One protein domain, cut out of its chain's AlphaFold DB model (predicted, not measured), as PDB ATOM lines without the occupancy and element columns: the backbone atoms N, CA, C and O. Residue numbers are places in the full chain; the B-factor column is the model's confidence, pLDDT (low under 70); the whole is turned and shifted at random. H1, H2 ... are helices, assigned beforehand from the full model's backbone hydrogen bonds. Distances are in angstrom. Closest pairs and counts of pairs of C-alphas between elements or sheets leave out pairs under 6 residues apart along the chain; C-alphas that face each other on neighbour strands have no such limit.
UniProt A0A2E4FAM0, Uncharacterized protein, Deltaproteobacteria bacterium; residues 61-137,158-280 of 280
ATOM      1  N   VAL A  61      48.277  62.689 -29.306       75.25
ATOM      2  CA  VAL A  61      48.540  61.950 -28.065       75.25
ATOM      3  C   VAL A  61      47.361  61.029 -27.757       75.25
ATOM      4  O   VAL A  61      47.550  59.826 -27.578       75.25
ATOM      5  N   LEU A  62      46.137  61.558 -27.829       76.25
ATOM      6  CA  LEU A  62      44.911  60.783 -27.624       76.25
ATOM      7  C   LEU A  62      44.724  59.679 -28.677       76.25
ATOM      8  O   LEU A  62      44.301  58.573 -28.346       76.25
ATOM      9  N   GLU A  63      45.062  59.929 -29.947       77.62
ATOM     10  CA  GLU A  63      45.012  58.907 -31.004       77.62
ATOM     11  C   GLU A  63      46.003  57.760 -30.746       77.62
ATOM     12  O   GLU A  63      45.675  56.589 -30.970       77.62
ATOM     13  N   HIS A  64      47.194  58.072 -30.230       76.25
ATOM     14  CA  HIS A  64      48.199  57.073 -29.874       76.25
ATOM     15  C   HIS A  64      47.792  56.251 -28.639       76.25
ATOM     16  O   HIS A  64      47.966  55.027 -28.614       76.25
ATOM     17  N   GLU A  65      47.216  56.891 -27.622       78.94
ATOM     18  CA  GLU A  65      46.682  56.203 -26.442       78.94
ATOM     19  C   GLU A  65      45.501  55.299 -26.801       78.94
ATOM     20  O   GLU A  65      45.478  54.133 -26.404       78.94
ATOM     21  N   LEU A  66      44.580  55.770 -27.649       81.50
ATOM     22  CA  LEU A  66      43.467  54.966 -28.155       81.50
ATOM     23  C   LEU A  66      43.965  53.724 -28.911       81.50
ATOM     24  O   LEU A  66      43.410  52.634 -28.756       81.50
ATOM     25  N   ALA A  67      45.014  53.867 -29.724       81.19
ATOM     26  CA  ALA A  67      45.626  52.743 -30.425       81.19
ATOM     27  C   ALA A  67      46.267  51.733 -29.454       81.19
ATOM     28  O   ALA A  67      46.112  50.526 -29.644       81.19
ATOM     29  N   SER A  68      46.923  52.207 -28.386       79.12
ATOM     30  CA  SER A  68      47.468  51.333 -27.334       79.12
ATOM     31  C   SER A  68      46.378  50.593 -26.563       79.12
ATOM     32  O   SER A  68      46.533  49.409 -26.274       79.12
ATOM     33  N   ILE A  69      45.259  51.257 -26.263       79.75
ATOM     34  CA  ILE A  69      44.128  50.645 -25.553       79.75
ATOM     35  C   ILE A  69      43.460  49.576 -26.419       79.75
ATOM     36  O   ILE A  69      43.176  48.488 -25.925       79.75
ATOM     37  N   LYS A  70      43.260  49.840 -27.715       83.69
ATOM     38  CA  LYS A  70      42.725  48.838 -28.651       83.69
ATOM     39  C   LYS A  70      43.604  47.593 -28.704       83.69
ATOM     40  O   LYS A  70      43.100  46.491 -28.537       83.69
ATOM     41  N   LEU A  71      44.917  47.781 -28.823       86.69
ATOM     42  CA  LEU A  71      45.865  46.670 -28.811       86.69
ATOM     43  C   LEU A  71      45.823  45.890 -27.485       86.69
ATOM     44  O   LEU A  71      45.912  44.664 -27.481       86.69
ATOM     45  N   ALA A  72      45.678  46.582 -26.353       77.25
ATOM     46  CA  ALA A  72      45.534  45.936 -25.054       77.25
ATOM     47  C   ALA A  72      44.225  45.133 -24.946       77.25
ATOM     48  O   ALA A  72      44.240  44.044 -24.370       77.25
ATOM     49  N   ASN A  73      43.125  45.629 -25.522       82.06
ATOM     50  CA  ASN A  73      41.849  44.915 -25.579       82.06
ATOM     51  C   ASN A  73      41.945  43.643 -26.423       82.06
ATOM     52  O   ASN A  73      41.545  42.589 -25.940       82.06
ATOM     53  N   ASP A  74      42.563  43.703 -27.605       83.88
ATOM     54  CA  ASP A  74      42.754  42.520 -28.457       83.88
ATOM     55  C   ASP A  74      43.538  41.420 -27.712       83.88
ATOM     56  O   ASP A  74      43.188  40.240 -27.738       83.88
ATOM     57  N   VAL A  75      44.580  41.803 -26.960       83.56
ATOM     58  CA  VAL A  75      45.369  40.871 -26.133       83.56
ATOM     59  C   VAL A  75      44.555  40.298 -24.966       83.56
ATOM     60  O   VAL A  75      44.790  39.162 -24.536       83.56
ATOM     61  N   LEU A  76      43.621  41.069 -24.410       76.50
ATOM     62  CA  LEU A  76      42.740  40.608 -23.339       76.50
ATOM     63  C   LEU A  76      41.662  39.657 -23.862       76.50
ATOM     64  O   LEU A  76      41.430  38.634 -23.219       76.50
ATOM     65  N   GLU A  77      41.067  39.929 -25.023       84.69
ATOM     66  CA  GLU A  77      40.120  39.021 -25.681       84.69
ATOM     67  C   GLU A  77      40.760  37.654 -25.948       84.69
ATOM     68  O   GLU A  77      40.198  36.615 -25.588       84.69
ATOM     69  N   ASP A  78      41.992  37.646 -26.461       85.56
ATOM     70  CA  ASP A  78      42.745  36.417 -26.725       85.56
ATOM     71  C   ASP A  78      43.039  35.635 -25.424       85.56
ATOM     72  O   ASP A  78      42.971  34.402 -25.359       85.56
ATOM     73  N   ARG A  79      43.291  36.353 -24.321       80.38
ATOM     74  CA  ARG A  79      43.449  35.757 -22.983       80.38
ATOM     75  C   ARG A  79      42.143  35.207 -22.414       80.38
ATOM     76  O   ARG A  79      42.184  34.157 -21.772       80.38
ATOM     77  N   VAL A  80      41.009  35.872 -22.631       80.56
ATOM     78  CA  VAL A  80      39.684  35.385 -22.204       80.56
ATOM     79  C   VAL A  80      39.347  34.084 -22.927       80.56
ATOM     80  O   VAL A  80      39.006  33.100 -22.271       80.56
ATOM     81  N   ALA A  81      39.568  34.023 -24.243       83.31
ATOM     82  CA  ALA A  81      39.385  32.795 -25.014       83.31
ATOM     83  C   ALA A  81      40.259  31.642 -24.480       83.31
ATOM     84  O   ALA A  81      39.816  30.495 -24.370       83.31
ATOM     85  N   LYS A  82      41.499  31.941 -24.074       81.31
ATOM     86  CA  LYS A  82      42.392  30.950 -23.458       81.31
ATOM     87  C   LYS A  82      41.896  30.470 -22.086       81.31
ATOM     88  O   LYS A  82      42.025  29.286 -21.781       81.31
ATOM     89  N   LEU A  83      41.307  31.352 -21.276       73.88
ATOM     90  CA  LEU A  83      40.717  30.993 -19.981       73.88
ATOM     91  C   LEU A  83      39.481  30.100 -20.124       73.88
ATOM     92  O   LEU A  83      39.302  29.191 -19.312       73.88
ATOM     93  N   ASP A  84      38.655  30.322 -21.143       81.88
ATOM     94  CA  ASP A  84      37.489  29.474 -21.397       81.88
ATOM     95  C   ASP A  84      37.894  28.057 -21.822       81.88
ATOM     96  O   ASP A  84      37.340  27.082 -21.306       81.88
ATOM     97  N   ASN A  85      38.938  27.924 -22.647       79.06
ATOM     98  CA  ASN A  85      39.523  26.617 -22.969       79.06
ATOM     99  C   ASN A  85      40.045  25.902 -21.713       79.06
ATOM    100  O   ASN A  85      39.708  24.741 -21.475       79.06
ATOM    101  N   LEU A  86      40.795  26.603 -20.856       71.62
ATOM    102  CA  LEU A  86      41.293  26.037 -19.596       71.62
ATOM    103  C   LEU A  86      40.158  25.644 -18.638       71.62
ATOM    104  O   LEU A  86      40.263  24.647 -17.926       71.62
ATOM    105  N   ARG A  87      39.049  26.392 -18.622       75.06
ATOM    106  CA  ARG A  87      37.840  26.033 -17.865       75.06
ATOM    107  C   ARG A  87      37.219  24.737 -18.359       75.06
ATOM    108  O   ARG A  87      36.801  23.916 -17.546       75.06
ATOM    109  N   GLN A  88      37.136  24.572 -19.673       74.88
ATOM    110  CA  GLN A  88      36.571  23.377 -20.277       74.88
ATOM    111  C   GLN A  88      37.461  22.155 -20.019       74.88
ATOM    112  O   GLN A  88      36.953  21.092 -19.656       74.88
ATOM    113  N   GLU A  89      38.783  22.326 -20.092       67.25
ATOM    114  CA  GLU A  89      39.745  21.300 -19.681       67.25
ATOM    115  C   GLU A  89      39.592  20.955 -18.194       67.25
ATOM    116  O   GLU A  89      39.462  19.778 -17.855       67.25
ATOM    117  N   ALA A  90      39.493  21.951 -17.307       65.31
ATOM    118  CA  ALA A  90      39.299  21.732 -15.873       65.31
ATOM    119  C   ALA A  90      38.001  20.968 -15.563       65.31
ATOM    120  O   ALA A  90      38.020  20.035 -14.760       65.31
ATOM    121  N   ALA A  91      36.895  21.310 -16.231       68.50
ATOM    122  CA  ALA A  91      35.627  20.600 -16.082       68.50
ATOM    123  C   ALA A  91      35.746  19.133 -16.520       68.50
ATOM    124  O   ALA A  91      35.249  18.241 -15.838       68.50
ATOM    125  N   SER A  92      36.443  18.855 -17.627       64.69
ATOM    126  CA  SER A  92      36.678  17.472 -18.062       64.69
ATOM    127  C   SER A  92      37.600  16.694 -17.113       64.69
ATOM    128  O   SER A  92      37.370  15.507 -16.876       64.69
ATOM    129  N   GLY A  93      38.586  17.364 -16.505       64.06
ATOM    130  CA  GLY A  93      39.421  16.799 -15.447       64.06
ATOM    131  C   GLY A  93      38.633  16.455 -14.178       64.06
ATOM    132  O   GLY A  93      38.879  15.415 -13.575       64.06
ATOM    133  N   GLU A  94      37.643  17.265 -13.794       62.97
ATOM    134  CA  GLU A  94      36.796  17.008 -12.617       62.97
ATOM    135  C   GLU A  94      35.998  15.698 -12.761       62.97
ATOM    136  O   GLU A  94      35.997  14.871 -11.848       62.97
ATOM    137  N   TYR A  95      35.443  15.428 -13.949       70.56
ATOM    138  CA  TYR A  95      34.795  14.142 -14.245       70.56
ATOM    139  C   TYR A  95      35.756  12.951 -14.151       70.56
ATOM    140  O   TYR A  95      35.382  11.887 -13.651       70.56
ATOM    141  N   GLN A  96      36.995  13.109 -14.625       64.81
ATOM    142  CA  GLN A  96      38.007  12.054 -14.525       64.81
ATOM    143  C   GLN A  96      38.359  11.773 -13.060       64.81
ATOM    144  O   GLN A  96      38.441  10.611 -12.668       64.81
ATOM    145  N   VAL A  97      38.485  12.812 -12.230       65.06
ATOM    146  CA  VAL A  97      38.745  12.672 -10.790       65.06
ATOM    147  C   VAL A  97      37.619  11.920 -10.083       65.06
ATOM    148  O   VAL A  97      37.896  11.033  -9.274       65.06
ATOM    149  N   ASP A  98      36.359  12.220 -10.387       70.81
ATOM    150  CA  ASP A  98      35.232  11.512  -9.772       70.81
ATOM    151  C   ASP A  98      35.157  10.042 -10.207       70.81
ATOM    152  O   ASP A  98      34.887   9.162  -9.384       70.81
ATOM    153  N   MET A  99      35.494   9.740 -11.464       73.81
ATOM    154  CA  MET A  99      35.628   8.361 -11.937       73.81
ATOM    155  C   MET A  99      36.757   7.614 -11.208       73.81
ATOM    156  O   MET A  99      36.566   6.474 -10.776       73.81
ATOM    157  N   LEU A 100      37.910   8.261 -11.020       68.19
ATOM    158  CA  LEU A 100      39.040   7.704 -10.277       68.19
ATOM    159  C   LEU A 100      38.692   7.444  -8.806       68.19
ATOM    160  O   LEU A 100      39.041   6.391  -8.272       68.19
ATOM    161  N   ARG A 101      37.944   8.347  -8.156       71.25
ATOM    162  CA  ARG A 101      37.435   8.132  -6.791       71.25
ATOM    163  C   ARG A 101      36.527   6.915  -6.701       71.25
ATOM    164  O   ARG A 101      36.700   6.103  -5.797       71.25
ATOM    165  N   ALA A 102      35.581   6.777  -7.628       76.75
ATOM    166  CA  ALA A 102      34.676   5.632  -7.642       76.75
ATOM    167  C   ALA A 102      35.439   4.308  -7.823       76.75
ATOM    168  O   ALA A 102      35.151   3.326  -7.141       76.75
ATOM    169  N   MET A 103      36.457   4.286  -8.691       70.06
ATOM    170  CA  MET A 103      37.323   3.114  -8.855       70.06
ATOM    171  C   MET A 103      38.144   2.805  -7.601       70.06
ATOM    172  O   MET A 103      38.279   1.637  -7.248       70.06
ATOM    173  N   MET A 104      38.661   3.822  -6.909       69.38
ATOM    174  CA  MET A 104      39.432   3.647  -5.675       69.38
ATOM    175  C   MET A 104      38.597   2.991  -4.573       69.38
ATOM    176  O   MET A 104      39.029   1.992  -4.008       69.38
ATOM    177  N   VAL A 105      37.372   3.477  -4.350       77.88
ATOM    178  CA  VAL A 105      36.433   2.888  -3.376       77.88
ATOM    179  C   VAL A 105      36.141   1.421  -3.705       77.88
ATOM    180  O   VAL A 105      36.122   0.570  -2.815       77.88
ATOM    181  N   ASN A 106      35.964   1.095  -4.988       74.38
ATOM    182  CA  ASN A 106      35.758  -0.290  -5.408       74.38
ATOM    183  C   ASN A 106      36.988  -1.160  -5.115       74.38
ATOM    184  O   ASN A 106      36.841  -2.239  -4.546       74.38
ATOM    185  N   LEU A 107      38.194  -0.689  -5.442       71.25
ATOM    186  CA  LEU A 107      39.434  -1.431  -5.189       71.25
ATOM    187  C   LEU A 107      39.712  -1.629  -3.694       71.25
ATOM    188  O   LEU A 107      40.183  -2.695  -3.304       71.25
ATOM    189  N   GLU A 108      39.405  -0.643  -2.853       72.69
ATOM    190  CA  GLU A 108      39.483  -0.782  -1.393       72.69
ATOM    191  C   GLU A 108      38.520  -1.860  -0.891       72.69
ATOM    192  O   GLU A 108      38.923  -2.733  -0.125       72.69
ATOM    193  N   SER A 109      37.284  -1.871  -1.397       78.12
ATOM    194  CA  SER A 109      36.310  -2.905  -1.040       78.12
ATOM    195  C   SER A 109      36.740  -4.307  -1.496       78.12
ATOM    196  O   SER A 109      36.598  -5.269  -0.743       78.12
ATOM    197  N   GLU A 110      37.330  -4.434  -2.692       69.62
ATOM    198  CA  GLU A 110      37.870  -5.702  -3.198       69.62
ATOM    199  C   GLU A 110      39.069  -6.172  -2.365       69.62
ATOM    200  O   GLU A 110      39.197  -7.362  -2.073       69.62
ATOM    201  N   ARG A 111      39.941  -5.244  -1.949       67.38
ATOM    202  CA  ARG A 111      41.078  -5.520  -1.063       67.38
ATOM    203  C   ARG A 111      40.603  -6.038   0.293       67.38
ATOM    204  O   ARG A 111      41.169  -7.005   0.798       67.38
ATOM    205  N   ASP A 112      39.590  -5.415   0.879       72.19
ATOM    206  CA  ASP A 112      39.091  -5.799   2.201       72.19
ATOM    207  C   ASP A 112      38.410  -7.174   2.159       72.19
ATOM    208  O   ASP A 112      38.702  -8.032   2.993       72.19
ATOM    209  N   GLN A 113      37.619  -7.451   1.115       71.44
ATOM    210  CA  GLN A 113      37.067  -8.791   0.866       71.44
ATOM    211  C   GLN A 113      38.171  -9.839   0.676       71.44
ATOM    212  O   GLN A 113      38.092 -10.948   1.206       71.44
ATOM    213  N   ALA A 114      39.227  -9.493  -0.062       63.53
ATOM    214  CA  ALA A 114      40.381 -10.358  -0.260       63.53
ATOM    215  C   ALA A 114      41.092 -10.697   1.064       63.53
ATOM    216  O   ALA A 114      41.469 -11.853   1.281       63.53
ATOM    217  N   TRP A 115      41.248  -9.719   1.958       73.31
ATOM    218  CA  TRP A 115      41.810  -9.937   3.293       73.31
ATOM    219  C   TRP A 115      40.935 -10.838   4.158       73.31
ATOM    220  O   TRP A 115      41.454 -11.757   4.788       73.31
ATOM    221  N   GLU A 116      39.621 -10.626   4.150       72.81
ATOM    222  CA  GLU A 116      38.685 -11.431   4.935       72.81
ATOM    223  C   GLU A 116      38.700 -12.904   4.496       72.81
ATOM    224  O   GLU A 116      38.800 -13.809   5.329       72.81
ATOM    225  N   VAL A 117      38.724 -13.154   3.182       72.75
ATOM    226  CA  VAL A 117      38.873 -14.508   2.624       72.75
ATOM    227  C   VAL A 117      40.221 -15.126   3.006       72.75
ATOM    228  O   VAL A 117      40.279 -16.306   3.354       72.75
ATOM    229  N   ALA A 118      41.311 -14.358   2.962       64.69
ATOM    230  CA  ALA A 118      42.637 -14.851   3.333       64.69
ATOM    231  C   ALA A 118      42.717 -15.247   4.816       64.69
ATOM    232  O   ALA A 118      43.288 -16.291   5.146       64.69
ATOM    233  N   ASP A 119      42.131 -14.445   5.705       73.50
ATOM    234  CA  ASP A 119      42.081 -14.738   7.136       73.50
ATOM    235  C   ASP A 119      41.204 -15.954   7.441       73.50
ATOM    236  O   ASP A 119      41.579 -16.788   8.270       73.50
ATOM    237  N   GLU A 120      40.082 -16.114   6.739       74.69
ATOM    238  CA  GLU A 120      39.229 -17.293   6.885       74.69
ATOM    239  C   GLU A 120      39.932 -18.575   6.419       74.69
ATOM    240  O   GLU A 120      39.920 -19.589   7.122       74.69
ATOM    241  N   LEU A 121      40.634 -18.531   5.282       67.75
ATOM    242  CA  LEU A 121      41.456 -19.655   4.825       67.75
ATOM    243  C   LEU A 121      42.564 -19.979   5.831       67.75
ATOM    244  O   LEU A 121      42.787 -21.149   6.134       67.75
ATOM    245  N   ARG A 122      43.219 -18.962   6.404       74.88
ATOM    246  CA  ARG A 122      44.250 -19.158   7.433       74.88
ATOM    247  C   ARG A 122      43.679 -19.846   8.677       74.88
ATOM    248  O   ARG A 122      44.314 -20.766   9.189       74.88
ATOM    249  N   ARG A 123      42.484 -19.452   9.140       73.44
ATOM    250  CA  ARG A 123      41.796 -20.124  10.259       73.44
ATOM    251  C   ARG A 123      41.458 -21.573   9.924       73.44
ATOM    252  O   ARG A 123      41.749 -22.458  10.724       73.44
ATOM    253  N   ARG A 124      40.901 -21.835   8.739       68.12
ATOM    254  CA  ARG A 124      40.577 -23.200   8.290       68.12
ATOM    255  C   ARG A 124      41.819 -24.086   8.196       68.12
ATOM    256  O   ARG A 124      41.778 -25.216   8.671       68.12
ATOM    257  N   CYS A 125      42.929 -23.576   7.660       65.56
ATOM    258  CA  CYS A 125      44.200 -24.303   7.637       65.56
ATOM    259  C   CYS A 125      44.692 -24.643   9.048       65.56
ATOM    260  O   CYS A 125      45.085 -25.783   9.276       65.56
ATOM    261  N   ALA A 126      44.617 -23.703   9.996       69.19
ATOM    262  CA  ALA A 126      45.014 -23.954  11.381       69.19
ATOM    263  C   ALA A 126      44.179 -25.075  12.030       69.19
ATOM    264  O   ALA A 126      44.742 -25.981  12.637       69.19
ATOM    265  N   VAL A 127      42.856 -25.072  11.826       74.69
ATOM    266  CA  VAL A 127      41.959 -26.128  12.332       74.69
ATOM    267  C   VAL A 127      42.287 -27.492  11.715       74.69
ATOM    268  O   VAL A 127      42.317 -28.495  12.423       74.69
ATOM    269  N   LEU A 128      42.556 -27.549  10.408       69.81
ATOM    270  CA  LEU A 128      42.910 -28.800   9.727       69.81
ATOM    271  C   LEU A 128      44.287 -29.331  10.153       69.81
ATOM    272  O   LEU A 128      44.482 -30.543  10.232       69.81
ATOM    273  N   GLU A 129      45.252 -28.450  10.426       68.81
ATOM    274  CA  GLU A 129      46.554 -28.835  10.984       68.81
ATOM    275  C   GLU A 129      46.430 -29.382  12.409       68.81
ATOM    276  O   GLU A 129      47.100 -30.360  12.743       68.81
ATOM    277  N   GLU A 130      45.557 -28.796  13.228       71.50
ATOM    278  CA  GLU A 130      45.273 -29.265  14.587       71.50
ATOM    279  C   GLU A 130      44.572 -30.631  14.573       71.50
ATOM    280  O   GLU A 130      45.063 -31.574  15.188       71.50
ATOM    281  N   GLN A 131      43.547 -30.811  13.733       68.25
ATOM    282  CA  GLN A 131      42.910 -32.118  13.514       68.25
ATOM    283  C   GLN A 131      43.893 -33.184  13.008       68.25
ATOM    284  O   GLN A 131      43.790 -34.354  13.378       68.25
ATOM    285  N   ARG A 132      44.867 -32.799  12.169       68.94
ATOM    286  CA  ARG A 132      45.918 -33.714  11.700       68.94
ATOM    287  C   ARG A 132      46.873 -34.116  12.828       68.94
ATOM    288  O   ARG A 132      47.305 -35.267  12.844       68.94
ATOM    289  N   ARG A 133      47.217 -33.204  13.748       67.56
ATOM    290  CA  ARG A 133      48.013 -33.536  14.944       67.56
ATOM    291  C   ARG A 133      47.254 -34.489  15.861       67.56
ATOM    292  O   ARG A 133      47.777 -35.556  16.163       67.56
ATOM    293  N   ASP A 134      46.010 -34.161  16.191       64.56
ATOM    294  CA  ASP A 134      45.187 -34.966  17.101       64.56
ATOM    295  C   ASP A 134      44.891 -36.368  16.539       64.56
ATOM    296  O   ASP A 134      44.862 -37.353  17.278       64.56
ATOM    297  N   GLY A 135      44.726 -36.490  15.215       55.47
ATOM    298  CA  GLY A 135      44.577 -37.779  14.534       55.47
ATOM    299  C   GLY A 135      45.876 -38.590  14.427       55.47
ATOM    300  O   GLY A 135      45.828 -39.818  14.448       55.47
ATOM    301  N   GLY A 136      47.035 -37.927  14.340       51.47
ATOM    302  CA  GLY A 136      48.351 -38.576  14.276       51.47
ATOM    303  C   GLY A 136      48.844 -39.104  15.626       51.47
ATOM    304  O   GLY A 136      49.479 -40.158  15.686       51.47
ATOM    305  N   ASP A 137      48.498 -38.429  16.723       49.06
ATOM    306  CA  ASP A 137      48.869 -38.867  18.072       49.06
ATOM    307  C   ASP A 137      48.074 -40.106  18.530       49.06
ATOM    308  O   ASP A 137      48.583 -40.914  19.310       49.06
ATOM    309  N   SER A 158      42.604 -37.732   0.627       68.62
ATOM    310  CA  SER A 158      42.140 -37.139  -0.631       68.62
ATOM    311  C   SER A 158      41.439 -35.800  -0.393       68.62
ATOM    312  O   SER A 158      41.763 -34.817  -1.060       68.62
ATOM    313  N   ASP A 159      40.554 -35.730   0.601       71.00
ATOM    314  CA  ASP A 159      39.798 -34.517   0.929       71.00
ATOM    315  C   ASP A 159      40.703 -33.395   1.451       71.00
ATOM    316  O   ASP A 159      40.588 -32.249   1.013       71.00
ATOM    317  N   ILE A 160      41.681 -33.719   2.305       63.44
ATOM    318  CA  ILE A 160      42.690 -32.748   2.760       63.44
ATOM    319  C   ILE A 160      43.527 -32.237   1.577       63.44
ATOM    320  O   ILE A 160      43.876 -31.059   1.525       63.44
ATOM    321  N   ARG A 161      43.847 -33.098   0.603       68.44
ATOM    322  CA  ARG A 161      44.624 -32.706  -0.581       68.44
ATOM    323  C   ARG A 161      43.828 -31.778  -1.498       68.44
ATOM    324  O   ARG A 161      44.378 -30.772  -1.938       68.44
ATOM    325  N   ALA A 162      42.548 -32.071  -1.723       72.50
ATOM    326  CA  ALA A 162      41.650 -31.211  -2.488       72.50
ATOM    327  C   ALA A 162      41.471 -29.834  -1.820       72.50
ATOM    328  O   ALA A 162      41.532 -28.810  -2.496       72.50
ATOM    329  N   GLN A 163      41.345 -29.794  -0.489       65.00
ATOM    330  CA  GLN A 163      41.261 -28.539   0.267       65.00
ATOM    331  C   GLN A 163      42.557 -27.720   0.202       65.00
ATOM    332  O   GLN A 163      42.500 -26.502   0.053       65.00
ATOM    333  N   ILE A 164      43.732 -28.359   0.263       68.50
ATOM    334  CA  ILE A 164      45.020 -27.668   0.071       68.50
ATOM    335  C   ILE A 164      45.100 -27.067  -1.337       68.50
ATOM    336  O   ILE A 164      45.502 -25.916  -1.492       68.50
ATOM    337  N   GLU A 165      44.679 -27.808  -2.361       75.00
ATOM    338  CA  GLU A 165      44.711 -27.341  -3.748       75.00
ATOM    339  C   GLU A 165      43.745 -26.161  -3.984       75.00
ATOM    340  O   GLU A 165      44.085 -25.202  -4.685       75.00
ATOM    341  N   GLU A 166      42.582 -26.159  -3.324       73.88
ATOM    342  CA  GLU A 166      41.632 -25.039  -3.322       73.88
ATOM    343  C   GLU A 166      42.189 -23.793  -2.602       73.88
ATOM    344  O   GLU A 166      42.079 -22.670  -3.115       73.88
ATOM    345  N   VAL A 167      42.846 -23.976  -1.450       61.94
ATOM    346  CA  VAL A 167      43.533 -22.900  -0.712       61.94
ATOM    347  C   VAL A 167      44.668 -22.315  -1.554       61.94
ATOM    348  O   VAL A 167      44.807 -21.094  -1.643       61.94
ATOM    349  N   GLU A 168      45.458 -23.153  -2.224       71.50
ATOM    350  CA  GLU A 168      46.532 -22.699  -3.106       71.50
ATOM    351  C   GLU A 168      46.003 -21.924  -4.314       71.50
ATOM    352  O   GLU A 168      46.558 -20.879  -4.663       71.50
ATOM    353  N   GLN A 169      44.930 -22.394  -4.956       75.25
ATOM    354  CA  GLN A 169      44.300 -21.656  -6.052       75.25
ATOM    355  C   GLN A 169      43.762 -20.304  -5.581       75.25
ATOM    356  O   GLN A 169      43.942 -19.295  -6.270       75.25
ATOM    357  N   SER A 170      43.144 -20.262  -4.402       63.19
ATOM    358  CA  SER A 170      42.629 -19.028  -3.803       63.19
ATOM    359  C   SER A 170      43.762 -18.062  -3.444       63.19
ATOM    360  O   SER A 170      43.691 -16.880  -3.776       63.19
ATOM    361  N   SER A 171      44.867 -18.569  -2.890       62.25
ATOM    362  CA  SER A 171      46.087 -17.801  -2.612       62.25
ATOM    363  C   SER A 171      46.706 -17.217  -3.888       62.25
ATOM    364  O   SER A 171      47.055 -16.037  -3.931       62.25
ATOM    365  N   ARG A 172      46.772 -17.989  -4.983       73.75
ATOM    366  CA  ARG A 172      47.256 -17.487  -6.283       73.75
ATOM    367  C   ARG A 172      46.352 -16.389  -6.849       73.75
ATOM    368  O   ARG A 172      46.864 -15.394  -7.361       73.75
ATOM    369  N   LYS A 173      45.025 -16.539  -6.741       71.25
ATOM    370  CA  LYS A 173      44.057 -15.503  -7.148       71.25
ATOM    371  C   LYS A 173      44.241 -14.224  -6.329       71.25
ATOM    372  O   LYS A 173      44.334 -13.147  -6.912       71.25
ATOM    373  N   LEU A 174      44.390 -14.346  -5.011       67.94
ATOM    374  CA  LEU A 174      44.668 -13.223  -4.113       67.94
ATOM    375  C   LEU A 174      45.971 -12.508  -4.475       67.94
ATOM    376  O   LEU A 174      45.981 -11.291  -4.622       67.94
ATOM    377  N   GLN A 175      47.058 -13.244  -4.709       64.31
ATOM    378  CA  GLN A 175      48.325 -12.646  -5.138       64.31
ATOM    379  C   GLN A 175      48.203 -11.903  -6.475       64.31
ATOM    380  O   GLN A 175      48.837 -10.863  -6.658       64.31
ATOM    381  N   ALA A 176      47.398 -12.410  -7.413       72.69
ATOM    382  CA  ALA A 176      47.144 -11.733  -8.679       72.69
ATOM    383  C   ALA A 176      46.356 -10.425  -8.485       72.69
ATOM    384  O   ALA A 176      46.720  -9.410  -9.082       72.69
ATOM    385  N   ILE A 177      45.334 -10.427  -7.622       72.88
ATOM    386  CA  ILE A 177      44.556  -9.229  -7.266       72.88
ATOM    387  C   ILE A 177      45.451  -8.199  -6.577       72.88
ATOM    388  O   ILE A 177      45.482  -7.046  -7.001       72.88
ATOM    389  N   VAL A 178      46.253  -8.615  -5.591       69.69
ATOM    390  CA  VAL A 178      47.197  -7.729  -4.898       69.69
ATOM    391  C   VAL A 178      48.154  -7.093  -5.899       69.69
ATOM    392  O   VAL A 178      48.230  -5.871  -5.953       69.69
ATOM    393  N   ARG A 179      48.800  -7.876  -6.773       72.44
ATOM    394  CA  ARG A 179      49.697  -7.326  -7.806       72.44
ATOM    395  C   ARG A 179      48.991  -6.322  -8.713       72.44
ATOM    396  O   ARG A 179      49.535  -5.249  -8.957       72.44
ATOM    397  N   LYS A 180      47.784  -6.649  -9.183       78.25
ATOM    398  CA  LYS A 180      46.988  -5.757 -10.035       78.25
ATOM    399  C   LYS A 180      46.652  -4.451  -9.311       78.25
ATOM    400  O   LYS A 180      46.884  -3.383  -9.870       78.25
ATOM    401  N   SER A 181      46.179  -4.535  -8.068       67.31
ATOM    402  CA  SER A 181      45.849  -3.368  -7.245       67.31
ATOM    403  C   SER A 181      47.083  -2.507  -6.957       67.31
ATOM    404  O   SER A 181      47.021  -1.292  -7.095       67.31
ATOM    405  N   THR A 182      48.244  -3.113  -6.675       70.12
ATOM    406  CA  THR A 182      49.510  -2.388  -6.491       70.12
ATOM    407  C   THR A 182      49.905  -1.626  -7.754       70.12
ATOM    408  O   THR A 182      50.260  -0.454  -7.668       70.12
ATOM    409  N   SER A 183      49.805  -2.250  -8.932       76.88
ATOM    410  CA  SER A 183      50.085  -1.568 -10.202       76.88
ATOM    411  C   SER A 183      49.106  -0.423 -10.480       76.88
ATOM    412  O   SER A 183      49.526   0.625 -10.963       76.88
ATOM    413  N   GLN A 184      47.823  -0.589 -10.150       73.00
ATOM    414  CA  GLN A 184      46.824   0.477 -10.286       73.00
ATOM    415  C   GLN A 184      47.105   1.646  -9.335       73.00
ATOM    416  O   GLN A 184      47.084   2.792  -9.771       73.00
ATOM    417  N   ILE A 185      47.447   1.376  -8.071       75.81
ATOM    418  CA  ILE A 185      47.823   2.412  -7.097       75.81
ATOM    419  C   ILE A 185      49.053   3.188  -7.584       75.81
ATOM    420  O   ILE A 185      49.043   4.416  -7.572       75.81
ATOM    421  N   GLN A 186      50.088   2.495  -8.071       77.75
ATOM    422  CA  GLN A 186      51.281   3.143  -8.625       77.75
ATOM    423  C   GLN A 186      50.955   4.030  -9.832       77.75
ATOM    424  O   GLN A 186      51.478   5.138  -9.943       77.75
ATOM    425  N   HIS A 187      50.074   3.563 -10.718       81.12
ATOM    426  CA  HIS A 187      49.619   4.346 -11.860       81.12
ATOM    427  C   HIS A 187      48.878   5.619 -11.420       81.12
ATOM    428  O   HIS A 187      49.222   6.705 -11.880       81.12
ATOM    429  N   TYR A 188      47.945   5.515 -10.469       77.12
ATOM    430  CA  TYR A 188      47.208   6.676  -9.962       77.12
ATOM    431  C   TYR A 188      48.080   7.653  -9.175       77.12
ATOM    432  O   TYR A 188      47.886   8.863  -9.282       77.12
ATOM    433  N   MET A 189      49.074   7.168  -8.428       75.75
ATOM    434  CA  MET A 189      50.063   8.043  -7.796       75.75
ATOM    435  C   MET A 189      50.809   8.891  -8.833       75.75
ATOM    436  O   MET A 189      50.953  10.098  -8.645       75.75
ATOM    437  N   PHE A 190      51.224   8.285  -9.948       80.12
ATOM    438  CA  PHE A 190      51.915   8.993 -11.026       80.12
ATOM    439  C   PHE A 190      51.023  10.047 -11.706       80.12
ATOM    440  O   PHE A 190      51.460  11.173 -11.971       80.12
ATOM    441  N   GLU A 191      49.755   9.716 -11.965       78.50
ATOM    442  CA  GLU A 191      48.789  10.671 -12.519       78.50
ATOM    443  C   GLU A 191      48.542  11.846 -11.566       78.50
ATOM    444  O   GLU A 191      48.529  13.000 -12.000       78.50
ATOM    445  N   LEU A 192      48.426  11.582 -10.262       76.75
ATOM    446  CA  LEU A 192      48.249  12.623  -9.250       76.75
ATOM    447  C   LEU A 192      49.464  13.542  -9.128       76.75
ATOM    448  O   LEU A 192      49.294  14.755  -9.008       76.75
ATOM    449  N   GLU A 193      50.682  13.007  -9.193       77.88
ATOM    450  CA  GLU A 193      51.902  13.824  -9.213       77.88
ATOM    451  C   GLU A 193      51.951  14.732 -10.446       77.88
ATOM    452  O   GLU A 193      52.266  15.923 -10.339       77.88
ATOM    453  N   THR A 194      51.560  14.199 -11.604       78.25
ATOM    454  CA  THR A 194      51.487  14.959 -12.857       78.25
ATOM    455  C   THR A 194      50.432  16.066 -12.774       78.25
ATOM    456  O   THR A 194      50.719  17.230 -13.077       78.25
ATOM    457  N   ALA A 195      49.230  15.737 -12.293       74.75
ATOM    458  CA  ALA A 195      48.144  16.692 -12.093       74.75
ATOM    459  C   ALA A 195      48.529  17.786 -11.086       74.75
ATOM    460  O   ALA A 195      48.275  18.967 -11.329       74.75
ATOM    461  N   ARG A 196      49.221  17.429  -9.995       75.19
ATOM    462  CA  ARG A 196      49.729  18.384  -8.999       75.19
ATOM    463  C   ARG A 196      50.700  19.384  -9.622       75.19
ATOM    464  O   ARG A 196      50.603  20.576  -9.343       75.19
ATOM    465  N   GLY A 197      51.610  18.915 -10.476       76.56
ATOM    466  CA  GLY A 197      52.532  19.781 -11.209       76.56
ATOM    467  C   GLY A 197      51.813  20.756 -12.147       76.56
ATOM    468  O   GLY A 197      52.176  21.930 -12.207       76.56
ATOM    469  N   SER A 198      50.772  20.293 -12.844       78.06
ATOM    470  CA  SER A 198      49.943  21.140 -13.713       78.06
ATOM    471  C   SER A 198      49.179  22.209 -12.920       78.06
ATOM    472  O   SER A 198      49.255  23.398 -13.227       78.06
ATOM    473  N   ILE A 199      48.526  21.807 -11.826       75.44
ATOM    474  CA  ILE A 199      47.764  22.709 -10.953       75.44
ATOM    475  C   ILE A 199      48.672  23.769 -10.322       75.44
ATOM    476  O   ILE A 199      48.286  24.934 -10.256       75.44
ATOM    477  N   ALA A 200      49.892  23.407  -9.917       73.06
ATOM    478  CA  ALA A 200      50.860  24.365  -9.391       73.06
ATOM    479  C   ALA A 200      51.224  25.457 -10.414       73.06
ATOM    480  O   ALA A 200      51.248  26.634 -10.060       73.06
ATOM    481  N   ARG A 201      51.445  25.092 -11.687       81.81
ATOM    482  CA  ARG A 201      51.702  26.071 -12.758       81.81
ATOM    483  C   ARG A 201      50.490  26.965 -13.012       81.81
ATOM    484  O   ARG A 201      50.646  28.178 -13.090       81.81
ATOM    485  N   ASN A 202      49.288  26.389 -13.060       78.25
ATOM    486  CA  ASN A 202      48.061  27.167 -13.244       78.25
ATOM    487  C   ASN A 202      47.828  28.158 -12.097       78.25
ATOM    488  O   ASN A 202      47.417  29.286 -12.348       78.25
ATOM    489  N   LEU A 203      48.134  27.785 -10.850       76.50
ATOM    490  CA  LEU A 203      48.065  28.703  -9.709       76.50
ATOM    491  C   LEU A 203      49.072  29.856  -9.830       76.50
ATOM    492  O   LEU A 203      48.745  30.992  -9.486       76.50
ATOM    493  N   GLU A 204      50.275  29.593 -10.344       80.88
ATOM    494  CA  GLU A 204      51.272  30.637 -10.603       80.88
ATOM    495  C   GLU A 204      50.807  31.606 -11.706       80.88
ATOM    496  O   GLU A 204      50.893  32.826 -11.551       80.88
ATOM    497  N   GLU A 205      50.276  31.083 -12.814       80.31
ATOM    498  CA  GLU A 205      49.708  31.900 -13.895       80.31
ATOM    499  C   GLU A 205      48.516  32.731 -13.413       80.31
ATOM    500  O   GLU A 205      48.390  33.915 -13.734       80.31
ATOM    501  N   GLN A 206      47.677  32.137 -12.571       79.19
ATOM    502  CA  GLN A 206      46.542  32.803 -11.964       79.19
ATOM    503  C   GLN A 206      46.963  33.934 -11.011       79.19
ATOM    504  O   GLN A 206      46.320  34.987 -10.994       79.19
ATOM    505  N   HIS A 207      48.051  33.763 -10.255       79.31
ATOM    506  CA  HIS A 207      48.612  34.833  -9.425       79.31
ATOM    507  C   HIS A 207      49.042  36.029 -10.286       79.31
ATOM    508  O   HIS A 207      48.650  37.166 -10.022       79.31
ATOM    509  N   LYS A 208      49.769  35.769 -11.383       81.38
ATOM    510  CA  LYS A 208      50.178  36.806 -12.348       81.38
ATOM    511  C   LYS A 208      48.969  37.510 -12.972       81.38
ATOM    512  O   LYS A 208      48.993  38.726 -13.161       81.38
ATOM    513  N   PHE A 209      47.901  36.768 -13.267       80.75
ATOM    514  CA  PHE A 209      46.644  37.338 -13.755       80.75
ATOM    515  C   PHE A 209      45.983  38.254 -12.715       80.75
ATOM    516  O   PHE A 209      45.574  39.363 -13.051       80.75
ATOM    517  N   SER A 210      45.923  37.841 -11.448       80.12
ATOM    518  CA  SER A 210      45.362  38.656 -10.362       80.12
ATOM    519  C   SER A 210      46.121  39.973 -10.159       80.12
ATOM    520  O   SER A 210      45.506  41.037 -10.030       80.12
ATOM    521  N   GLU A 211      47.455  39.940 -10.229       81.12
ATOM    522  CA  GLU A 211      48.274  41.155 -10.199       81.12
ATOM    523  C   GLU A 211      47.961  42.095 -11.369       81.12
ATOM    524  O   GLU A 211      47.824  43.303 -11.169       81.12
ATOM    525  N   ALA A 212      47.829  41.558 -12.586       75.12
ATOM    526  CA  ALA A 212      47.510  42.352 -13.768       75.12
ATOM    527  C   ALA A 212      46.131  43.024 -13.651       75.12
ATOM    528  O   ALA A 212      46.005  44.214 -13.936       75.12
ATOM    529  N   VAL A 213      45.122  42.296 -13.161       80.69
ATOM    530  CA  VAL A 213      43.776  42.839 -12.909       80.69
ATOM    531  C   VAL A 213      43.805  43.932 -11.838       80.69
ATOM    532  O   VAL A 213      43.126  44.946 -11.974       80.69
ATOM    533  N   THR A 214      44.626  43.771 -10.798       81.44
ATOM    534  CA  THR A 214      44.782  44.786  -9.744       81.44
ATOM    535  C   THR A 214      45.410  46.071 -10.290       81.44
ATOM    536  O   THR A 214      44.919  47.163 -10.007       81.44
ATOM    537  N   ARG A 215      46.454  45.957 -11.126       80.06
ATOM    538  CA  ARG A 215      47.075  47.117 -11.792       80.06
ATOM    539  C   ARG A 215      46.101  47.816 -12.738       80.06
ATOM    540  O   ARG A 215      46.037  49.040 -12.729       80.06
ATOM    541  N   LEU A 216      45.317  47.054 -13.503       80.50
ATOM    542  CA  LEU A 216      44.297  47.607 -14.394       80.50
ATOM    543  C   LEU A 216      43.226  48.371 -13.610       80.50
ATOM    544  O   LEU A 216      42.906  49.501 -13.956       80.50
ATOM    545  N   HIS A 217      42.726  47.797 -12.516       83.56
ATOM    546  CA  HIS A 217      41.741  48.459 -11.664       83.56
ATOM    547  C   HIS A 217      42.275  49.756 -11.047       83.56
ATOM    548  O   HIS A 217      41.560  50.757 -11.015       83.56
ATOM    549  N   SER A 218      43.543  49.765 -10.623       80.81
ATOM    550  CA  SER A 218      44.214  50.989 -10.177       80.81
ATOM    551  C   SER A 218      44.287  52.029 -11.297       80.81
ATOM    552  O   SER A 218      43.957  53.181 -11.052       80.81
ATOM    553  N   GLY A 219      44.667  51.632 -12.517       77.62
ATOM    554  CA  GLY A 219      44.751  52.538 -13.667       77.62
ATOM    555  C   GLY A 219      43.398  53.134 -14.065       77.62
ATOM    556  O   GLY A 219      43.305  54.335 -14.293       77.62
ATOM    557  N   VAL A 220      42.335  52.323 -14.071       81.56
ATOM    558  CA  VAL A 220      40.960  52.798 -14.308       81.56
ATOM    559  C   VAL A 220      40.517  53.762 -13.209       81.56
ATOM    560  O   VAL A 220      39.953  54.804 -13.516       81.56
ATOM    561  N   SER A 221      40.833  53.477 -11.943       78.06
ATOM    562  CA  SER A 221      40.494  54.373 -10.826       78.06
ATOM    563  C   SER A 221      41.215  55.722 -10.926       78.06
ATOM    564  O   SER A 221      40.634  56.754 -10.610       78.06
ATOM    565  N   THR A 222      42.467  55.730 -11.391       78.62
ATOM    566  CA  THR A 222      43.212  56.968 -11.661       78.62
ATOM    567  C   THR A 222      42.597  57.749 -12.825       78.62
ATOM    568  O   THR A 222      42.454  58.962 -12.734       78.62
ATOM    569  N   LEU A 223      42.174  57.077 -13.901       75.12
ATOM    570  CA  LEU A 223      41.455  57.730 -15.002       75.12
ATOM    571  C   LEU A 223      40.116  58.326 -14.540       75.12
ATOM    572  O   LEU A 223      39.773  59.435 -14.940       75.12
ATOM    573  N   GLU A 224      39.390  57.628 -13.663       73.56
ATOM    574  CA  GLU A 224      38.156  58.132 -13.047       73.56
ATOM    575  C   GLU A 224      38.413  59.373 -12.177       73.56
ATOM    576  O   GLU A 224      37.636  60.322 -12.247       73.56
ATOM    577  N   SER A 225      39.497  59.408 -11.389       74.56
ATOM    578  CA  SER A 225      39.825  60.584 -10.570       74.56
ATOM    579  C   SER A 225      40.230  61.786 -11.420       74.56
ATOM    580  O   SER A 225      39.776  62.892 -11.153       74.56
ATOM    581  N   TYR A 226      41.012  61.573 -12.485       67.19
ATOM    582  CA  TYR A 226      41.351  62.639 -13.436       67.19
ATOM    583  C   TYR A 226      40.109  63.193 -14.144       67.19
ATOM    584  O   TYR A 226      39.974  64.403 -14.285       67.19
ATOM    585  N   ALA A 227      39.170  62.328 -14.532       66.50
ATOM    586  CA  ALA A 227      37.907  62.749 -15.137       66.50
ATOM    587  C   ALA A 227      36.953  63.471 -14.159       66.50
ATOM    588  O   ALA A 227      35.993  64.091 -14.613       66.50
ATOM    589  N   ALA A 228      37.181  63.363 -12.844       66.56
ATOM    590  CA  ALA A 228      36.338  63.946 -11.798       66.56
ATOM    591  C   ALA A 228      36.914  65.230 -11.166       66.56
ATOM    592  O   ALA A 228      36.130  66.089 -10.767       66.56
ATOM    593  N   ASP A 229      38.243  65.356 -11.053       67.81
ATOM    594  CA  ASP A 229      38.926  66.546 -10.506       67.81
ATOM    595  C   ASP A 229      38.992  67.703 -11.505       67.81
ATOM    596  O   ASP A 229      39.074  68.876 -11.132       67.81
ATOM    597  N   GLU A 230      38.967  67.379 -12.788       55.41
ATOM    598  CA  GLU A 230      39.004  68.360 -13.847       55.41
ATOM    599  C   GLU A 230      37.543  68.742 -14.170       55.41
ATOM    600  O   GLU A 230      36.698  67.874 -14.386       55.41
ATOM    601  N   ASP A 231      37.221  70.044 -14.145       52.62
ATOM    602  CA  ASP A 231      35.894  70.651 -14.398       52.62
ATOM    603  C   ASP A 231      35.499  70.502 -15.890       52.62
ATOM    604  O   ASP A 231      35.172  71.449 -16.611       52.62
ATOM    605  N   ILE A 232      35.628  69.279 -16.404       49.75
ATOM    606  CA  ILE A 232      35.507  68.915 -17.799       49.75
ATOM    607  C   ILE A 232      34.022  68.723 -18.101       49.75
ATOM    608  O   ILE A 232      33.490  67.621 -18.238       49.75
ATOM    609  N   ALA A 233      33.359  69.836 -18.375       51.62
ATOM    610  CA  ALA A 233      32.141  69.855 -19.177       51.62
ATOM    611  C   ALA A 233      32.379  69.441 -20.660       51.62
ATOM    612  O   ALA A 233      31.524  69.696 -21.508       51.62
ATOM    613  N   GLN A 234      33.534  68.851 -21.013       58.03
ATOM    614  CA  GLN A 234      33.994  68.645 -22.398       58.03
ATOM    615  C   GLN A 234      34.647  67.285 -22.719       58.03
ATOM    616  O   GLN A 234      35.212  67.135 -23.800       58.03
ATOM    617  N   LEU A 235      34.557  66.270 -21.855       60.84
ATOM    618  CA  LEU A 235      35.025  64.925 -22.181       60.84
ATOM    619  C   LEU A 235      34.032  64.439 -23.232       60.84
ATOM    620  O   LEU A 235      32.833  64.379 -22.935       60.84
ATOM    621  N   PRO A 236      34.463  64.180 -24.481       67.38
ATOM    622  CA  PRO A 236      33.527  63.814 -25.526       67.38
ATOM    623  C   PRO A 236      32.716  62.615 -25.038       67.38
ATOM    624  O   PRO A 236      33.303  61.640 -24.577       67.38
ATOM    625  N   ALA A 237      31.385  62.668 -25.145       68.62
ATOM    626  CA  ALA A 237      30.488  61.568 -24.772       68.62
ATOM    627  C   ALA A 237      31.009  60.150 -25.135       68.62
ATOM    628  O   ALA A 237      30.867  59.251 -24.306       68.62
ATOM    629  N   PRO A 238      31.657  59.915 -26.301       67.06
ATOM    630  CA  PRO A 238      32.270  58.616 -26.596       67.06
ATOM    631  C   PRO A 238      33.422  58.203 -25.661       67.06
ATOM    632  O   PRO A 238      33.562  57.019 -25.380       67.06
ATOM    633  N   VAL A 239      34.235  59.133 -25.158       68.56
ATOM    634  CA  VAL A 239      35.340  58.840 -24.223       68.56
ATOM    635  C   VAL A 239      34.800  58.455 -22.850       68.56
ATOM    636  O   VAL A 239      35.252  57.474 -22.267       68.56
ATOM    637  N   PHE A 240      33.766  59.153 -22.380       70.25
ATOM    638  CA  PHE A 240      33.076  58.795 -21.141       70.25
ATOM    639  C   PHE A 240      32.422  57.404 -21.238       70.25
ATOM    640  O   PHE A 240      32.531  56.599 -20.317       70.25
ATOM    641  N   GLY A 241      31.814  57.082 -22.390       73.06
ATOM    642  CA  GLY A 241      31.277  55.746 -22.668       73.06
ATOM    643  C   GLY A 241      32.345  54.647 -22.626       73.06
ATOM    644  O   GLY A 241      32.125  53.610 -22.009       73.06
ATOM    645  N   MET A 242      33.526  54.896 -23.202       75.06
ATOM    646  CA  MET A 242      34.646  53.947 -23.159       75.06
ATOM    647  C   MET A 242      35.200  53.744 -21.741       75.06
ATOM    648  O   MET A 242      35.576  52.625 -21.399       75.06
ATOM    649  N   ILE A 243      35.238  54.787 -20.904       76.19
ATOM    650  CA  ILE A 243      35.663  54.670 -19.498       76.19
ATOM    651  C   ILE A 243      34.669  53.814 -18.703       76.19
ATOM    652  O   ILE A 243      35.091  52.924 -17.967       76.19
ATOM    653  N   GLU A 244      33.361  54.011 -18.890       78.06
ATOM    654  CA  GLU A 244      32.328  53.190 -18.237       78.06
ATOM    655  C   GLU A 244      32.338  51.727 -18.722       78.06
ATOM    656  O   GLU A 244      32.226  50.804 -17.912       78.06
ATOM    657  N   GLU A 245      32.550  51.472 -20.018       76.94
ATOM    658  CA  GLU A 245      32.722  50.108 -20.545       76.94
ATOM    659  C   GLU A 245      33.992  49.438 -19.993       76.94
ATOM    660  O   GLU A 245      33.955  48.285 -19.551       76.94
ATOM    661  N   LEU A 246      35.110  50.168 -19.944       78.94
ATOM    662  CA  LEU A 246      36.371  49.685 -19.379       78.94
ATOM    663  C   LEU A 246      36.234  49.392 -17.881       78.94
ATOM    664  O   LEU A 246      36.768  48.395 -17.387       78.94
ATOM    665  N   ARG A 247      35.479  50.219 -17.157       80.44
ATOM    666  CA  ARG A 247      35.139  50.020 -15.750       80.44
ATOM    667  C   ARG A 247      34.303  48.764 -15.541       80.44
ATOM    668  O   ARG A 247      34.637  47.950 -14.676       80.44
ATOM    669  N   ALA A 248      33.236  48.589 -16.321       77.50
ATOM    670  CA  ALA A 248      32.387  47.404 -16.263       77.50
ATOM    671  C   ALA A 248      33.210  46.132 -16.529       77.50
ATOM    672  O   ALA A 248      33.224  45.223 -15.696       77.50
ATOM    673  N   SER A 249      34.003  46.132 -17.603       76.12
ATOM    674  CA  SER A 249      34.897  45.030 -17.977       76.12
ATOM    675  C   SER A 249      35.950  44.729 -16.899       76.12
ATOM    676  O   SER A 249      36.148  43.582 -16.491       76.12
ATOM    677  N   THR A 250      36.578  45.760 -16.328       80.38
ATOM    678  CA  THR A 250      37.575  45.595 -15.256       80.38
ATOM    679  C   THR A 250      36.958  45.017 -13.981       80.38
ATOM    680  O   THR A 250      37.564  44.168 -13.318       80.38
ATOM    681  N   ASN A 251      35.732  45.419 -13.643       79.75
ATOM    682  CA  ASN A 251      35.002  44.869 -12.504       79.75
ATOM    683  C   ASN A 251      34.616  43.398 -12.709       79.75
ATOM    684  O   ASN A 251      34.744  42.601 -11.771       79.75
ATOM    685  N   GLU A 252      34.208  43.017 -13.918       78.81
ATOM    686  CA  GLU A 252      33.947  41.621 -14.278       78.81
ATOM    687  C   GLU A 252      35.219  40.766 -14.183       78.81
ATOM    688  O   GLU A 252      35.204  39.707 -13.546       78.81
ATOM    689  N   MET A 253      36.350  41.253 -14.706       77.19
ATOM    690  CA  MET A 253      37.648  40.575 -14.589       77.19
ATOM    691  C   MET A 253      38.088  40.401 -13.130       77.19
ATOM    692  O   MET A 253      38.611  39.348 -12.755       77.19
ATOM    693  N   ARG A 254      37.830  41.391 -12.271       83.00
ATOM    694  CA  ARG A 254      38.111  41.308 -10.829       83.00
ATOM    695  C   ARG A 254      37.263  40.244 -10.138       83.00
ATOM    696  O   ARG A 254      37.791  39.447  -9.359       83.00
ATOM    697  N   LEU A 255      35.965  40.195 -10.435       82.12
ATOM    698  CA  LEU A 255      35.059  39.155  -9.937       82.12
ATOM    699  C   LEU A 255      35.505  37.760 -10.392       82.12
ATOM    700  O   LEU A 255      35.530  36.820  -9.590       82.12
ATOM    701  N   LEU A 256      35.902  37.634 -11.659       76.88
ATOM    702  CA  LEU A 256      36.399  36.389 -12.232       76.88
ATOM    703  C   LEU A 256      37.698  35.933 -11.553       76.88
ATOM    704  O   LEU A 256      37.796  34.771 -11.155       76.88
ATOM    705  N   SER A 257      38.646  36.852 -11.346       78.50
ATOM    706  CA  SER A 257      39.912  36.598 -10.648       78.50
ATOM    707  C   SER A 257      39.677  36.091  -9.219       78.50
ATOM    708  O   SER A 257      40.186  35.036  -8.841       78.50
ATOM    709  N   GLN A 258      38.803  36.751  -8.452       79.69
ATOM    710  CA  GLN A 258      38.468  36.329  -7.085       79.69
ATOM    711  C   GLN A 258      37.781  34.964  -7.033       79.69
ATOM    712  O   GLN A 258      38.046  34.158  -6.136       79.69
ATOM    713  N   ARG A 259      36.868  34.688  -7.972       78.50
ATOM    714  CA  ARG A 259      36.196  33.386  -8.053       78.50
ATOM    715  C   ARG A 259      37.192  32.281  -8.398       78.50
ATOM    716  O   ARG A 259      37.152  31.219  -7.780       78.50
ATOM    717  N   SER A 260      38.087  32.550  -9.343       71.62
ATOM    718  CA  SER A 260      39.186  31.659  -9.704       71.62
ATOM    719  C   SER A 260      40.099  31.395  -8.498       71.62
ATOM    720  O   SER A 260      40.490  30.256  -8.268       71.62
ATOM    721  N   GLU A 261      40.392  32.396  -7.657       80.75
ATOM    722  CA  GLU A 261      41.278  32.240  -6.484       80.75
ATOM    723  C   GLU A 261      40.689  31.320  -5.419       80.75
ATOM    724  O   GLU A 261      41.375  30.449  -4.879       80.75
ATOM    725  N   ARG A 262      39.386  31.450  -5.157       80.56
ATOM    726  CA  ARG A 262      38.676  30.540  -4.248       80.56
ATOM    727  C   ARG A 262      38.678  29.107  -4.774       80.56
ATOM    728  O   ARG A 262      38.872  28.175  -3.995       80.56
ATOM    729  N   PHE A 263      38.481  28.937  -6.078       76.19
ATOM    730  CA  PHE A 263      38.506  27.623  -6.714       76.19
ATOM    731  C   PHE A 263      39.898  26.985  -6.640       76.19
ATOM    732  O   PHE A 263      40.017  25.844  -6.196       76.19
ATOM    733  N   GLY A 264      40.951  27.745  -6.954       76.31
ATOM    734  CA  GLY A 264      42.339  27.300  -6.820       76.31
ATOM    735  C   GLY A 264      42.666  26.819  -5.403       76.31
ATOM    736  O   GLY A 264      43.139  25.698  -5.230       76.31
ATOM    737  N   LYS A 265      42.302  27.600  -4.374       82.69
ATOM    738  CA  LYS A 265      42.464  27.211  -2.957       82.69
ATOM    739  C   LYS A 265      41.716  25.917  -2.611       82.69
ATOM    740  O   LYS A 265      42.247  25.076  -1.887       82.69
ATOM    741  N   SER A 266      40.501  25.743  -3.135       75.75
ATOM    742  CA  SER A 266      39.702  24.528  -2.936       75.75
ATOM    743  C   SER A 266      40.369  23.292  -3.549       75.75
ATOM    744  O   SER A 266      40.438  22.247  -2.900       75.75
ATOM    745  N   ILE A 267      40.900  23.407  -4.771       74.94
ATOM    746  CA  ILE A 267      41.626  22.317  -5.438       74.94
ATOM    747  C   ILE A 267      42.906  21.965  -4.677       74.94
ATOM    748  O   ILE A 267      43.156  20.785  -4.434       74.94
ATOM    749  N   SER A 268      43.698  22.955  -4.255       77.75
ATOM    750  CA  SER A 268      44.919  22.706  -3.475       77.75
ATOM    751  C   SER A 268      44.626  21.928  -2.192       77.75
ATOM    752  O   SER A 268      45.268  20.913  -1.932       77.75
ATOM    753  N   ALA A 269      43.605  22.341  -1.434       80.75
ATOM    754  CA  ALA A 269      43.203  21.652  -0.208       80.75
ATOM    755  C   ALA A 269      42.715  20.215  -0.471       80.75
ATOM    756  O   ALA A 269      42.923  19.314   0.342       80.75
ATOM    757  N   MET A 270      42.058  19.983  -1.608       77.00
ATOM    758  CA  MET A 270      41.586  18.659  -2.008       77.00
ATOM    759  C   MET A 270      42.740  17.730  -2.400       77.00
ATOM    760  O   MET A 270      42.769  16.581  -1.957       77.00
ATOM    761  N   LEU A 271      43.707  18.223  -3.177       75.94
ATOM    762  CA  LEU A 271      44.917  17.475  -3.530       75.94
ATOM    763  C   LEU A 271      45.728  17.084  -2.296       75.94
ATOM    764  O   LEU A 271      46.233  15.966  -2.213       75.94
ATOM    765  N   GLU A 272      45.840  17.988  -1.327       80.75
ATOM    766  CA  GLU A 272      46.557  17.733  -0.079       80.75
ATOM    767  C   GLU A 272      45.891  16.611   0.733       80.75
ATOM    768  O   GLU A 272      46.568  15.707   1.225       80.75
ATOM    769  N   ARG A 273      44.550  16.590   0.783       81.31
ATOM    770  CA  ARG A 273      43.785  15.486   1.387       81.31
ATOM    771  C   ARG A 273      43.984  14.166   0.643       81.31
ATOM    772  O   ARG A 273      44.235  13.159   1.292       81.31
ATOM    773  N   LEU A 274      43.897  14.168  -0.689       69.75
ATOM    774  CA  LEU A 274      44.088  12.961  -1.507       69.75
ATOM    775  C   LEU A 274      45.496  12.380  -1.342       69.75
ATOM    776  O   LEU A 274      45.651  11.179  -1.152       69.75
ATOM    777  N   THR A 275      46.515  13.241  -1.335       72.69
ATOM    778  CA  THR A 275      47.908  12.837  -1.098       72.69
ATOM    779  C   THR A 275      48.059  12.192   0.277       72.69
ATOM    780  O   THR A 275      48.710  11.160   0.407       72.69
ATOM    781  N   LYS A 276      47.425  12.768   1.306       76.31
ATOM    782  CA  LYS A 276      47.478  12.232   2.668       76.31
ATOM    783  C   LYS A 276      46.845  10.844   2.780       76.31
ATOM    784  O   LYS A 276      47.395  10.019   3.492       76.31
ATOM    785  N   VAL A 277      45.731  10.600   2.086       75.12
ATOM    786  CA  VAL A 277      45.049   9.290   2.068       75.12
ATOM    787  C   VAL A 277      45.875   8.236   1.329       75.12
ATOM    788  O   VAL A 277      45.944   7.099   1.767       75.12
ATOM    789  N   LEU A 278      46.538   8.608   0.233       60.72
ATOM    790  CA  LEU A 278      47.373   7.672  -0.530       60.72
ATOM    791  C   LEU A 278      48.708   7.339   0.143       60.72
ATOM    792  O   LEU A 278      49.297   6.307  -0.167       60.72
ATOM    793  N   MET A 279      49.208   8.213   1.020       65.25
ATOM    794  CA  MET A 279      50.462   8.001   1.753       65.25
ATOM    795  C   MET A 279      50.274   7.448   3.175       65.25
ATOM    796  O   MET A 279      51.278   7.184   3.838       65.25
ATOM    797  N   SER A 280      49.032   7.305   3.655       51.75
ATOM    798  CA  SER A 280      48.698   6.688   4.949       51.75
ATOM    799  C   SER A 280      48.450   5.194   4.820       51.75
ATOM    800  O   SER A 280      48.945   4.450   5.693       51.75
TER     801      SER A 280
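Overview. This is residues 61 to 137 and 158 to 280 of the 280 residues of an uncharacterized protein of Deltaproteobacteria bacterium (UniProt A0A2E4FAM0). What shape do these atoms make? They make a long, thin rod of two very long helices, H1 and H2, lying side by side and running opposite ways, with a shorter third helix, H3, folded back along one half of H2 as a helical hairpin. Residues 228 to 234 stick out at one end, in and beside the turn between H2 and H3. What is it built of, and how large is it? The printed part has 200 residues with three named helices, H1, H2 and H3 in chain order, and no named strand; its class is all helix. It is extended, with a radius of gyration of the C-alphas of 32.1 A and spans of 116 by 24 by 20 A.

Along the chain. Where does H1 run? H1 is residues 61 to 137, 110.9 A long, from C-alpha 61 at (48.540, 61.950, -28.065). Where are the other helices? H2 is residues 158 to 229, 104.2 A long, and H3 is residues 237 to 279, 63.0 A long, ending with C-alpha 279 at (50.462, 8.001, 1.753).

Arrangement. How does H1 stand to H2? They touch, H1 with residues 107 to 121 alone, at a shallow tilt of 20 degrees, opposite ways; their closest C-alphas, of Ala 114 and Leu 174, are 6.4 A apart. Where is H3? H3 touches residues 189 to 224 of H2 in a hairpin, at a shallow tilt of 25 degrees, opposite ways; their closest C-alphas, of Ser 210 and Ser 257, are 5.8 A apart. H1 and H3 are near each other, with 5 pairs of C-alphas within 10 A. How are the helix backbones? In H1, H2 and H3 every O i to N i+4 pair is within hydrogen-bond range.

Size, cuts and confidence. Is there a cut? Residues 138 to 157 are not printed, and C-alphas 137 and 158 are 20.0 A apart across it; H2 to H3 is a short link. How far does it reach, and where is confidence low? The C-alphas farthest apart, of Asp 137 and Ala 233, are 116.1 A apart. Mean pLDDT of the printed part is 73.5, with 57 residues under 70, among them 131 to 137 and 226 to 239.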